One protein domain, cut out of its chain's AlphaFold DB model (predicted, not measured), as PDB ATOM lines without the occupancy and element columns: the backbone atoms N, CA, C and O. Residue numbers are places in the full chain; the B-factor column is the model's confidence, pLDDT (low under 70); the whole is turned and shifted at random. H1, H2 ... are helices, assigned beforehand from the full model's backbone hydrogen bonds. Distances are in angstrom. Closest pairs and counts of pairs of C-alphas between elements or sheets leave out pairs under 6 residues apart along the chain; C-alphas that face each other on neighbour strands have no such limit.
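Overview. This is residues 17 to 117 of the 328 residues of an uncharacterized protein of Acidovorax temperans (UniProt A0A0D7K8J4). Two helices that stand apart, a shorter one, H1, and a very long one, H2, have the loose unnamed stretch of residues 47 to 76 between them, and the last part of H2, residues 96 to 117, sticks out as a free arm. The printed part has 101 residues with two named helices, H1 then H2, and no named strand; the class is all helix. The whole is extended, with a radius of gyration of the C-alphas of 20.6 A and spans of 77 by 37 by 28 A.

Along the chain. H1 is residues 28 to 46, 27.0 A long, beginning at C-alpha 28 (247.671, 115.662, 144.769). H2 is residues 77 to 117, 60.0 A long, ending at C-alpha 117 (289.751, 73.293, 157.137).

Arrangement. H1 and H2 are apart, with no C-alpha of the one within 8 A of the other. In both, every O i to N i+4 pair is within hydrogen-bond range.

Size, cuts and confidence. The C-alphas farthest apart, those of Lys 17 and Ser 117, are 76.6 A apart. The printed part has no cut. The link from H1 to H2, 30 residues, is long. Residues 22 to 27 and 73 to 78 also stand free. Mean pLDDT of the printed part is 74.9; 26 residues are under 70, among them 57 to 68.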
ATOM      1  N   LYS A  17     236.951 128.167 141.779       81.31
ATOM      2  CA  LYS A  17     236.972 126.783 142.271       81.31
ATOM      3  C   LYS A  17     238.228 126.083 141.760       81.31
ATOM      4  O   LYS A  17     238.430 125.966 140.553       81.31
ATOM      5  N   THR A  18     239.032 125.580 142.681       72.38
ATOM      6  CA  THR A  18     240.223 124.789 142.399       72.38
ATOM      7  C   THR A  18     239.846 123.314 142.429       72.38
ATOM      8  O   THR A  18     239.529 122.772 143.484       72.38
ATOM      9  N   ARG A  19     239.883 122.638 141.275       69.44
ATOM     10  CA  ARG A  19     239.655 121.181 141.155       69.44
ATOM     11  C   ARG A  19     240.897 120.344 141.507       69.44
ATOM     12  O   ARG A  19     240.989 119.188 141.117       69.44
ATOM     13  N   ILE A  20     241.846 120.927 142.240       70.75
ATOM     14  CA  ILE A  20     243.179 120.364 142.520       70.75
ATOM     15  C   ILE A  20     243.081 118.996 143.218       70.75
ATOM     16  O   ILE A  20     243.840 118.089 142.892       70.75
ATOM     17  N   LEU A  21     242.098 118.828 144.111       68.25
ATOM     18  CA  LEU A  21     241.813 117.566 144.809       68.25
ATOM     19  C   LEU A  21     240.685 116.732 144.166       68.25
ATOM     20  O   LEU A  21     240.494 115.585 144.561       68.25
ATOM     21  N   ASP A  22     239.938 117.294 143.205       66.25
ATOM     22  CA  ASP A  22     238.809 116.618 142.538       66.25
ATOM     23  C   ASP A  22     239.296 115.676 141.418       66.25
ATOM     24  O   ASP A  22     238.624 114.698 141.087       66.25
ATOM     25  N   ASP A  23     240.456 115.956 140.815       65.19
ATOM     26  CA  ASP A  23     241.005 115.150 139.728       65.19
ATOM     27  C   ASP A  23     241.968 114.078 140.261       65.19
ATOM     28  O   ASP A  23     243.107 114.350 140.635       65.19
ATOM     29  N   MET A  24     241.523 112.820 140.260       58.91
ATOM     30  CA  MET A  24     242.339 111.676 140.687       58.91
ATOM     31  C   MET A  24     243.625 111.485 139.862       58.91
ATOM     32  O   MET A  24     244.497 110.726 140.286       58.91
ATOM     33  N   LYS A  25     243.762 112.144 138.703       59.56
ATOM     34  CA  LYS A  25     244.943 112.047 137.834       59.56
ATOM     35  C   LYS A  25     246.071 113.011 138.206       59.56
ATOM     36  O   LYS A  25     247.190 112.788 137.758       59.56
ATOM     37  N   THR A  26     245.820 114.042 139.017       70.19
ATOM     38  CA  THR A  26     246.854 115.034 139.388       70.19
ATOM     39  C   THR A  26     247.869 114.487 140.387       70.19
ATOM     40  O   THR A  26     248.971 115.007 140.488       70.19
ATOM     41  N   GLY A  27     247.517 113.436 141.136       75.19
ATOM     42  CA  GLY A  27     248.376 112.870 142.180       75.19
ATOM     43  C   GLY A  27     248.383 113.666 143.490       75.19
ATOM     44  O   GLY A  27     248.948 113.200 144.473       75.19
ATOM     45  N   GLU A  28     247.683 114.797 143.577       81.12
ATOM     46  CA  GLU A  28     247.671 115.662 144.769       81.12
ATOM     47  C   GLU A  28     247.104 114.966 146.014       81.12
ATOM     48  O   GLU A  28     247.607 115.116 147.125       81.12
ATOM     49  N   VAL A  29     246.105 114.099 145.833       79.88
ATOM     50  CA  VAL A  29     245.573 113.261 146.922       79.88
ATOM     51  C   VAL A  29     246.611 112.244 147.414       79.88
ATOM     52  O   VAL A  29     246.588 111.863 148.584       79.88
ATOM     53  N   LYS A  30     247.512 111.782 146.539       82.00
ATOM     54  CA  LYS A  30     248.623 110.899 146.916       82.00
ATOM     55  C   LYS A  30     249.673 111.695 147.700       82.00
ATOM     56  O   LYS A  30     250.005 111.281 148.806       82.00
ATOM     57  N   ASN A  31     250.074 112.866 147.200       84.50
ATOM     58  CA  ASN A  31     251.008 113.772 147.879       84.50
ATOM     59  C   ASN A  31     250.508 114.155 149.281       84.50
ATOM     60  O   ASN A  31     251.263 114.120 150.249       84.50
ATOM     61  N   LEU A  32     249.209 114.443 149.416       84.81
ATOM     62  CA  LEU A  32     248.590 114.743 150.705       84.81
ATOM     63  C   LEU A  32     248.675 113.557 151.678       84.81
ATOM     64  O   LEU A  32     248.976 113.752 152.854       84.81
ATOM     65  N   ARG A  33     248.435 112.322 151.212       84.19
ATOM     66  CA  ARG A  33     248.573 111.123 152.061       84.19
ATOM     67  C   ARG A  33     250.012 110.918 152.517       84.19
ATOM     68  O   ARG A  33     250.225 110.602 153.684       84.19
ATOM     69  N   GLU A  34     250.975 111.098 151.620       88.06
ATOM     70  CA  GLU A  34     252.403 110.978 151.930       88.06
ATOM     71  C   GLU A  34     252.847 112.041 152.939       88.06
ATOM     72  O   GLU A  34     253.498 111.705 153.928       88.06
ATOM     73  N   ALA A  35     252.415 113.293 152.763       87.81
ATOM     74  CA  ALA A  35     252.698 114.380 153.698       87.81
ATOM     75  C   ALA A  35     252.122 114.109 155.095       87.81
ATOM     76  O   ALA A  35     252.808 114.308 156.097       87.81
ATOM     77  N   VAL A  36     250.887 113.603 155.178       88.62
ATOM     78  CA  VAL A  36     250.282 113.209 156.459       88.62
ATOM     79  C   VAL A  36     251.061 112.064 157.109       88.62
ATOM     80  O   VAL A  36     251.338 112.139 158.302       88.62
ATOM     81  N   CYS A  37     251.453 111.033 156.350       88.06
ATOM     82  CA  CYS A  37     252.256 109.930 156.892       88.06
ATOM     83  C   CYS A  37     253.598 110.431 157.431       88.06
ATOM     84  O   CYS A  37     253.976 110.059 158.536       88.06
ATOM     85  N   LYS A  38     254.269 111.330 156.700       89.81
ATOM     86  CA  LYS A  38     255.516 111.955 157.148       89.81
ATOM     87  C   LYS A  38     255.336 112.685 158.481       89.81
ATOM     88  O   LYS A  38     256.058 112.392 159.418       89.81
ATOM     89  N   ILE A  39     254.330 113.555 158.600       90.25
ATOM     90  CA  ILE A  39     254.056 114.290 159.849       90.25
ATOM     91  C   ILE A  39     253.798 113.329 161.019       90.25
ATOM     92  O   ILE A  39     254.290 113.549 162.123       90.25
ATOM     93  N   VAL A  40     253.028 112.262 160.787       88.62
ATOM     94  CA  VAL A  40     252.730 111.259 161.819       88.62
ATOM     95  C   VAL A  40     253.992 110.513 162.249       88.62
ATOM     96  O   VAL A  40     254.196 110.338 163.447       88.62
ATOM     97  N   ASN A  41     254.844 110.113 161.305       87.62
ATOM     98  CA  ASN A  41     256.088 109.403 161.600       87.62
ATOM     99  C   ASN A  41     257.110 110.315 162.294       87.62
ATOM    100  O   ASN A  41     257.683 109.907 163.298       87.62
ATOM    101  N   ASP A  42     257.255 111.568 161.852       88.44
ATOM    102  CA  ASP A  42     258.108 112.571 162.505       88.44
ATOM    103  C   ASP A  42     257.682 112.786 163.970       88.44
ATOM    104  O   ASP A  42     258.506 113.006 164.859       88.44
ATOM    105  N   HIS A  43     256.373 112.741 164.249       88.19
ATOM    106  CA  HIS A  43     255.849 112.807 165.614       88.19
ATOM    107  C   HIS A  43     256.080 111.511 166.395       88.19
ATOM    108  O   HIS A  43     256.423 111.582 167.573       88.19
ATOM    109  N   ALA A  44     255.899 110.346 165.770       81.69
ATOM    110  CA  ALA A  44     256.156 109.052 166.395       81.69
ATOM    111  C   ALA A  44     257.628 108.928 166.822       81.69
ATOM    112  O   ALA A  44     257.890 108.583 167.971       81.69
ATOM    113  N   GLU A  45     258.568 109.317 165.959       82.44
ATOM    114  CA  GLU A  45     260.008 109.308 166.240       82.44
ATOM    115  C   GLU A  45     260.372 110.250 167.394       82.44
ATOM    116  O   GLU A  45     261.023 109.836 168.352       82.44
ATOM    117  N   LYS A  46     259.871 111.494 167.379       86.56
ATOM    118  CA  LYS A  46     260.080 112.457 168.478       86.56
ATOM    119  C   LYS A  46     259.561 111.961 169.828       86.56
ATOM    120  O   LYS A  46     260.068 112.376 170.864       86.56
ATOM    121  N   LEU A  47     258.532 111.116 169.815       84.56
ATOM    122  CA  LEU A  47     257.921 110.536 171.010       84.56
ATOM    123  C   LEU A  47     258.507 109.162 171.374       84.56
ATOM    124  O   LEU A  47     258.035 108.555 172.334       84.56
ATOM    125  N   GLY A  48     259.501 108.664 170.629       77.50
ATOM    126  CA  GLY A  48     260.090 107.340 170.839       77.50
ATOM    127  C   GLY A  48     259.094 106.198 170.627       77.50
ATOM    128  O   GLY A  48     259.119 105.213 171.357       77.50
ATOM    129  N   SER A  49     258.154 106.357 169.693       72.81
ATOM    130  CA  SER A  49     257.117 105.371 169.408       72.81
ATOM    131  C   SER A  49     257.509 104.462 168.244       72.81
ATOM    132  O   SER A  49     257.823 104.937 167.158       72.81
ATOM    133  N   ASP A  50     257.399 103.148 168.445       70.19
ATOM    134  CA  ASP A  50     257.859 102.124 167.491       70.19
ATOM    135  C   ASP A  50     256.902 101.866 166.306       70.19
ATOM    136  O   ASP A  50     257.042 100.866 165.594       70.19
ATOM    137  N   PHE A  51     255.862 102.687 166.114       74.81
ATOM    138  CA  PHE A  51     254.919 102.501 165.008       74.81
ATOM    139  C   PHE A  51     255.236 103.425 163.833       74.81
ATOM    140  O   PHE A  51     255.586 104.588 164.001       74.81
ATOM    141  N   TYR A  52     255.037 102.896 162.627       81.12
ATOM    142  CA  TYR A  52     255.269 103.596 161.370       81.12
ATOM    143  C   TYR A  52     254.028 103.510 160.484       81.12
ATOM    144  O   TYR A  52     253.405 102.450 160.362       81.12
ATOM    145  N   VAL A  53     253.669 104.621 159.847       83.31
ATOM    146  CA  VAL A  53     252.531 104.717 158.930       83.31
ATOM    147  C   VAL A  53     253.029 104.935 157.505       83.31
ATOM    148  O   VAL A  53     253.863 105.799 157.242       83.31
ATOM    149  N   TYR A  54     252.483 104.161 156.567       83.50
ATOM    150  CA  TYR A  54     252.839 104.214 155.153       83.50
ATOM    151  C   TYR A  54     251.623 104.512 154.272       83.50
ATOM    152  O   TYR A  54     250.546 103.950 154.473       83.50
ATOM    153  N   ALA A  55     251.808 105.380 153.275       79.00
ATOM    154  CA  ALA A  55     250.745 105.837 152.376       79.00
ATOM    155  C   ALA A  55     250.435 104.870 151.215       79.00
ATOM    156  O   ALA A  55     249.409 105.034 150.547       79.00
ATOM    157  N   GLY A  56     251.322 103.909 150.935       74.69
ATOM    158  CA  GLY A  56     251.189 102.973 149.816       74.69
ATOM    159  C   GLY A  56     250.346 101.736 150.133       74.69
ATOM    160  O   GLY A  56     249.507 101.731 151.037       74.69
ATOM    161  N   LYS A  57     250.509 100.678 149.335       69.12
ATOM    162  CA  LYS A  57     249.719  99.448 149.483       69.12
ATOM    163  C   LYS A  57     250.353  98.537 150.526       69.12
ATOM    164  O   LYS A  57     251.561  98.505 150.692       69.12
ATOM    165  N   PHE A  58     249.534  97.694 151.153       60.00
ATOM    166  CA  PHE A  58     250.007  96.683 152.110       60.00
ATOM    167  C   PHE A  58     250.975  95.652 151.492       60.00
ATOM    168  O   PHE A  58     251.719  94.993 152.209       60.00
ATOM    169  N   ALA A  59     250.947  95.492 150.165       61.09
ATOM    170  CA  ALA A  59     251.868  94.619 149.439       61.09
ATOM    171  C   ALA A  59     253.291  95.196 149.335       61.09
ATOM    172  O   ALA A  59     254.228  94.445 149.067       61.09
ATOM    173  N   ASP A  60     253.454  96.502 149.546       65.56
ATOM    174  CA  ASP A  60     254.743  97.170 149.445       65.56
ATOM    175  C   ASP A  60     255.526  96.877 150.732       65.56
ATOM    176  O   ASP A  60     255.152  97.302 151.828       65.56
ATOM    177  N   LYS A  61     256.597  96.088 150.615       61.69
ATOM    178  CA  LYS A  61     257.473  95.771 151.744       61.69
ATOM    179  C   LYS A  61     258.405  96.948 152.001       61.69
ATOM    180  O   LYS A  61     259.138  97.350 151.104       61.69
ATOM    181  N   ILE A  62     258.405  97.445 153.231       66.06
ATOM    182  CA  ILE A  62     259.401  98.405 153.707       66.06
ATOM    183  C   ILE A  62     260.401  97.626 154.547       66.06
ATOM    184  O   ILE A  62     260.023  96.910 155.476       66.06
ATOM    185  N   GLU A  63     261.672  97.726 154.182       63.38
ATOM    186  CA  GLU A  63     262.758  97.068 154.896       63.38
ATOM    187  C   GLU A  63     262.782  97.516 156.369       63.38
ATOM    188  O   GLU A  63     262.532  98.680 156.685       63.38
ATOM    189  N   GLY A  64     262.975  96.566 157.289       66.50
ATOM    190  CA  GLY A  64     262.969  96.821 158.736       66.50
ATOM    191  C   GLY A  64     261.594  97.034 159.389       66.50
ATOM    192  O   GLY A  64     261.532  97.159 160.608       66.50
ATOM    193  N   HIS A  65     260.487  97.033 158.635       66.88
ATOM    194  CA  HIS A  65     259.151  97.316 159.174       66.88
ATOM    195  C   HIS A  65     258.226  96.094 159.140       66.88
ATOM    196  O   HIS A  65     258.183  95.344 158.163       66.88
ATOM    197  N   ILE A  66     257.433  95.911 160.202       68.81
ATOM    198  CA  ILE A  66     256.453  94.821 160.303       68.81
ATOM    199  C   ILE A  66     255.083  95.338 159.841       68.81
ATOM    200  O   ILE A  66     254.477  96.154 160.541       68.81
ATOM    201  N   PRO A  67     254.553  94.870 158.697       67.88
ATOM    202  CA  PRO A  67     253.265  95.329 158.202       67.88
ATOM    203  C   PRO A  67     252.136  94.797 159.094       67.88
ATOM    204  O   PRO A  67     251.828  93.605 159.112       67.88
ATOM    205  N   THR A  68     251.496  95.696 159.839       69.00
ATOM    206  CA  THR A  68     250.342  95.385 160.694       69.00
ATOM    207  C   THR A  68     249.042  95.854 160.054       69.00
ATOM    208  O   THR A  68     248.989  96.924 159.446       69.00
ATOM    209  N   LYS A  69     247.959  95.089 160.209       70.44
ATOM    210  CA  LYS A  69     246.638  95.513 159.737       70.44
ATOM    211  C   LYS A  69     246.126  96.692 160.564       70.44
ATOM    212  O   LYS A  69     246.127  96.636 161.794       70.44
ATOM    213  N   HIS A  70     245.637  97.719 159.871       71.50
ATOM    214  CA  HIS A  70     244.965  98.865 160.478       71.50
ATOM    215  C   HIS A  70     243.674  98.433 161.190       71.50
ATOM    216  O   HIS A  70     242.875  97.674 160.636       71.50
ATOM    217  N   ILE A  71     243.452  98.960 162.397       68.75
ATOM    218  CA  ILE A  71     242.226  98.759 163.173       68.75
ATOM    219  C   ILE A  71     241.380 100.035 163.066       68.75
ATOM    220  O   ILE A  71     241.754 101.056 163.642       68.75
ATOM    221  N   PRO A  72     240.232 100.014 162.364       64.81
ATOM    222  CA  PRO A  72     239.360 101.179 162.275       64.81
ATOM    223  C   PRO A  72     238.873 101.640 163.651       64.81
ATOM    224  O   PRO A  72     238.465 100.828 164.480       64.81
ATOM    225  N   ILE A  73     238.814 102.956 163.871       58.56
ATOM    226  CA  ILE A  73     238.313 103.548 165.127       58.56
ATOM    227  C   ILE A  73     236.845 103.154 165.390       58.56
ATOM    228  O   ILE A  73     236.412 103.074 166.534       58.56
ATOM    229  N   GLN A  74     236.076 102.824 164.355       64.88
ATOM    230  CA  GLN A  74     234.685 102.372 164.491       64.88
ATOM    231  C   GLN A  74     234.542 100.853 164.687       64.88
ATOM    232  O   GLN A  74     233.428 100.351 164.800       64.88
ATOM    233  N   ALA A  75     235.644 100.095 164.712       67.06
ATOM    234  CA  ALA A  75     235.579  98.646 164.838       67.06
ATOM    235  C   ALA A  75     235.061  98.209 166.216       67.06
ATOM    236  O   ALA A  75     235.540  98.690 167.249       67.06
ATOM    237  N   GLY A  76     234.127  97.251 166.214       70.56
ATOM    238  CA  GLY A  76     233.608  96.607 167.421       70.56
ATOM    239  C   GLY A  76     234.688  95.844 168.195       70.56
ATOM    240  O   GLY A  76     235.706  95.433 167.633       70.56
ATOM    241  N   LYS A  77     234.463  95.650 169.500       78.94
ATOM    242  CA  LYS A  77     235.440  95.093 170.457       78.94
ATOM    243  C   LYS A  77     236.045  93.755 170.004       78.94
ATOM    244  O   LYS A  77     237.254  93.570 170.107       78.94
ATOM    245  N   GLU A  78     235.230  92.866 169.441       75.12
ATOM    246  CA  GLU A  78     235.664  91.548 168.955       75.12
ATOM    247  C   GLU A  78     236.574  91.641 167.725       75.12
ATOM    248  O   GLU A  78     237.628  91.009 167.676       75.12
ATOM    249  N   TYR A  79     236.231  92.501 166.760       71.81
ATOM    250  CA  TYR A  79     237.063  92.726 165.576       71.81
ATOM    251  C   TYR A  79     238.419  93.333 165.954       71.81
ATOM    252  O   TYR A  79     239.456  92.929 165.431       71.81
ATOM    253  N   ARG A  80     238.431  94.270 166.912       71.69
ATOM    254  CA  ARG A  80     239.677  94.840 167.440       71.69
ATOM    255  C   ARG A  80     240.560  93.771 168.081       71.69
ATOM    256  O   ARG A  80     241.756  93.746 167.803       71.69
ATOM    257  N   ALA A  81     239.985  92.882 168.891       73.31
ATOM    258  CA  ALA A  81     240.724  91.791 169.523       73.31
ATOM    259  C   ALA A  81     241.311  90.820 168.483       73.31
ATOM    260  O   ALA A  81     242.493  90.487 168.561       73.31
ATOM    261  N   ALA A  82     240.532  90.447 167.464       74.31
ATOM    262  CA  ALA A  82     240.976  89.548 166.400       74.31
ATOM    263  C   ALA A  82     242.138  90.130 165.574       74.31
ATOM    264  O   ALA A  82     243.134  89.446 165.332       74.31
ATOM    265  N   ILE A  83     242.053  91.404 165.174       75.62
ATOM    266  CA  ILE A  83     243.134  92.057 164.420       75.62
ATOM    267  C   ILE A  83     244.374  92.270 165.295       75.62
ATOM    268  O   ILE A  83     245.492  92.097 164.816       75.62
ATOM    269  N   THR A  84     244.195  92.582 166.580       77.75
ATOM    270  CA  THR A  84     245.316  92.699 167.527       77.75
ATOM    271  C   THR A  84     246.045  91.364 167.668       77.75
ATOM    272  O   THR A  84     247.259  91.326 167.502       77.75
ATOM    273  N   ALA A  85     245.318  90.260 167.869       78.25
ATOM    274  CA  ALA A  85     245.901  88.920 167.939       78.25
ATOM    275  C   ALA A  85     246.640  88.541 166.644       78.25
ATOM    276  O   ALA A  85     247.755  88.023 166.698       78.25
ATOM    277  N   GLN A  86     246.062  88.865 165.481       78.50
ATOM    278  CA  GLN A  86     246.713  88.646 164.191       78.50
ATOM    279  C   GLN A  86     248.015  89.455 164.063       78.50
ATOM    280  O   GLN A  86     249.034  88.910 163.646       78.50
ATOM    281  N   ASN A  87     248.014  90.733 164.448       79.25
ATOM    282  CA  ASN A  87     249.212  91.573 164.414       79.25
ATOM    283  C   ASN A  87     250.301  91.055 165.371       79.25
ATOM    284  O   ASN A  87     251.478  91.062 165.012       79.25
ATOM    285  N   THR A  88     249.928  90.548 166.551       78.75
ATOM    286  CA  THR A  88     250.866  89.915 167.492       78.75
ATOM    287  C   THR A  88     251.494  88.652 166.902       78.75
ATOM    288  O   THR A  88     252.708  88.486 166.975       78.75
ATOM    289  N   GLN A  89     250.704  87.794 166.248       75.88
ATOM    290  CA  GLN A  89     251.227  86.605 165.566       75.88
ATOM    291  C   GLN A  89     252.188  86.962 164.429       75.88
ATOM    292  O   GLN A  89     253.231  86.330 164.295       75.88
ATOM    293  N   VAL A  90     251.877  87.998 163.641       76.81
ATOM    294  CA  VAL A  90     252.764  88.482 162.570       76.81
ATOM    295  C   VAL A  90     254.097  88.975 163.144       76.81
ATOM    296  O   VAL A  90     255.143  88.628 162.600       76.81
ATOM    297  N   LYS A  91     254.081  89.710 164.267       73.75
ATOM    298  CA  LYS A  91     255.308  90.141 164.961       73.75
ATOM    299  C   LYS A  91     256.159  88.956 165.427       73.75
ATOM    300  O   LYS A  91     257.356  88.931 165.156       73.75
ATOM    301  N   ILE A  92     255.542  87.966 166.076       74.25
ATOM    302  CA  ILE A  92     256.238  86.761 166.558       74.25
ATOM    303  C   ILE A  92     256.830  85.973 165.382       74.25
ATOM    304  O   ILE A  92     257.992  85.578 165.419       74.25
ATOM    305  N   HIS A  93     256.058  85.773 164.312       73.31
ATOM    306  CA  HIS A  93     256.512  85.012 163.151       73.31
ATOM    307  C   HIS A  93     257.696  85.683 162.442       73.31
ATOM    308  O   HIS A  93     258.663  85.006 162.101       73.31
ATOM    309  N   LEU A  94     257.671  87.009 162.271       67.69
ATOM    310  CA  LEU A  94     258.783  87.756 161.671       67.69
ATOM    311  C   LEU A  94     260.048  87.741 162.536       67.69
ATOM    312  O   LEU A  94     261.134  87.571 161.987       67.69
ATOM    313  N   ALA A  95     259.919  87.854 163.863       71.19
ATOM    314  CA  ALA A  95     261.055  87.711 164.775       71.19
ATOM    315  C   ALA A  95     261.693  86.318 164.653       71.19
ATOM    316  O   ALA A  95     262.912  86.195 164.536       71.19
ATOM    317  N   ASN A  96     260.871  85.269 164.564       72.56
ATOM    318  CA  ASN A  96     261.363  83.915 164.336       72.56
ATOM    319  C   ASN A  96     262.075  83.805 162.980       72.56
ATOM    320  O   ASN A  96     263.200  83.321 162.937       72.56
ATOM    321  N   VAL A  97     261.497  84.315 161.888       70.94
ATOM    322  CA  VAL A  97     262.143  84.304 160.559       70.94
ATOM    323  C   VAL A  97     263.492  85.035 160.570       70.94
ATOM    324  O   VAL A  97     264.445  84.539 159.976       70.94
ATOM    325  N   ALA A  98     263.603  86.173 161.260       67.75
ATOM    326  CA  ALA A  98     264.872  86.886 161.401       67.75
ATOM    327  C   ALA A  98     265.919  86.039 162.145       67.75
ATOM    328  O   ALA A  98     267.033  85.878 161.654       67.75
ATOM    329  N   THR A  99     265.547  85.410 163.266       71.75
ATOM    330  CA  THR A  99     266.465  84.512 163.992       71.75
ATOM    331  C   THR A  99     266.836  83.262 163.189       71.75
ATOM    332  O   THR A  99     267.961  82.782 163.300       71.75
ATOM    333  N   HIS A 100     265.931  82.740 162.356       70.12
ATOM    334  CA  HIS A 100     266.221  81.623 161.456       70.12
ATOM    335  C   HIS A 100     267.212  82.016 160.359       70.12
ATOM    336  O   HIS A 100     268.160  81.273 160.137       70.12
ATOM    337  N   LYS A 101     267.059  83.195 159.748       71.44
ATOM    338  CA  LYS A 101     268.022  83.709 158.760       71.44
ATOM    339  C   LYS A 101     269.406  83.958 159.354       71.44
ATOM    340  O   LYS A 101     270.405  83.662 158.711       71.44
ATOM    341  N   GLU A 102     269.475  84.482 160.578       75.06
ATOM    342  CA  GLU A 102     270.750  84.676 161.277       75.06
ATOM    343  C   GLU A 102     271.444  83.327 161.523       75.06
ATOM    344  O   GLU A 102     272.637  83.178 161.266       75.06
ATOM    345  N   LYS A 103     270.674  82.315 161.951       75.06
ATOM    346  CA  LYS A 103     271.164  80.943 162.137       75.06
ATOM    347  C   LYS A 103     271.603  80.298 160.824       75.06
ATOM    348  O   LYS A 103     272.632  79.639 160.821       75.06
ATOM    349  N   GLU A 104     270.870  80.489 159.726       75.06
ATOM    350  CA  GLU A 104     271.272  80.016 158.391       75.06
ATOM    351  C   GLU A 104     272.607  80.632 157.968       75.06
ATOM    352  O   GLU A 104     273.517  79.907 157.584       75.06
ATOM    353  N   LYS A 105     272.769  81.947 158.141       80.25
ATOM    354  CA  LYS A 105     274.012  82.653 157.809       80.25
ATOM    355  C   LYS A 105     275.203  82.191 158.660       80.25
ATOM    356  O   LYS A 105     276.323  82.112 158.160       80.25
ATOM    357  N   GLN A 106     274.975  81.874 159.936       77.81
ATOM    358  CA  GLN A 106     275.994  81.273 160.806       77.81
ATOM    359  C   GLN A 106     276.380  79.866 160.331       77.81
ATOM    360  O   GLN A 106     277.564  79.555 160.256       77.81
ATOM    361  N   LEU A 107     275.396  79.053 159.940       81.38
ATOM    362  CA  LEU A 107     275.609  77.699 159.423       81.38
ATOM    363  C   LEU A 107     276.370  77.701 158.090       81.38
ATOM    364  O   LEU A 107     277.262  76.881 157.891       81.38
ATOM    365  N   GLU A 108     276.064  78.644 157.196       78.25
ATOM    366  CA  GLU A 108     276.806  78.852 155.947       78.25
ATOM    367  C   GLU A 108     278.264  79.258 156.210       78.25
ATOM    368  O   GLU A 108     279.177  78.754 155.555       78.25
ATOM    369  N   ALA A 109     278.509  80.126 157.198       81.19
ATOM    370  CA  ALA A 109     279.862  80.526 157.582       81.19
ATOM    371  C   ALA A 109     280.659  79.369 158.217       81.19
ATOM    372  O   ALA A 109     281.858  79.229 157.963       81.19
ATOM    373  N   GLU A 110     280.005  78.527 159.020       76.94
ATOM    374  CA  GLU A 110     280.608  77.319 159.591       76.94
ATOM    375  C   GLU A 110     280.927  76.270 158.522       76.94
ATOM    376  O   GLU A 110     282.013  75.692 158.563       76.94
ATOM    377  N   LEU A 111     280.046  76.069 157.535       77.88
ATOM    378  CA  LEU A 111     280.308  75.186 156.394       77.88
ATOM    379  C   LEU A 111     281.512  75.659 155.579       77.88
ATOM    380  O   LEU A 111     282.415  74.867 155.330       77.88
ATOM    381  N   LEU A 112     281.588  76.953 155.255       77.88
ATOM    382  CA  LEU A 112     282.746  77.529 154.565       77.88
ATOM    383  C   LEU A 112     284.046  77.335 155.357       77.88
ATOM    384  O   LEU A 112     285.090  77.007 154.795       77.88
ATOM    385  N   LYS A 113     283.993  77.506 156.682       78.38
ATOM    386  CA  LYS A 113     285.149  77.279 157.555       78.38
ATOM    387  C   LYS A 113     285.552  75.801 157.599       78.38
ATOM    388  O   LYS A 113     286.746  75.505 157.608       78.38
ATOM    389  N   ALA A 114     284.585  74.884 157.616       74.88
ATOM    390  CA  ALA A 114     284.825  73.445 157.593       74.88
ATOM    391  C   ALA A 114     285.403  72.974 156.247       74.88
ATOM    392  O   ALA A 114     286.347  72.186 156.236       74.88
ATOM    393  N   GLU A 115     284.908  73.501 155.124       71.88
ATOM    394  CA  GLU A 115     285.446  73.235 153.784       71.88
ATOM    395  C   GLU A 115     286.896  73.719 153.649       71.88
ATOM    396  O   GLU A 115     287.753  72.969 153.181       71.88
ATOM    397  N   LEU A 116     287.208  74.925 154.140       71.69
ATOM    398  CA  LEU A 116     288.581  75.448 154.155       71.69
ATOM    399  C   LEU A 116     289.513  74.638 155.070       71.69
ATOM    400  O   LEU A 116     290.662  74.389 154.711       71.69
ATOM    401  N   SER A 117     289.022  74.191 156.229       65.69
ATOM    402  CA  SER A 117     289.751  73.293 157.137       65.69
ATOM    403  C   SER A 117     290.059  71.944 156.477       65.69
ATOM    404  O   SER A 117     291.173  71.435 156.587       65.69
TER     405      SER A 117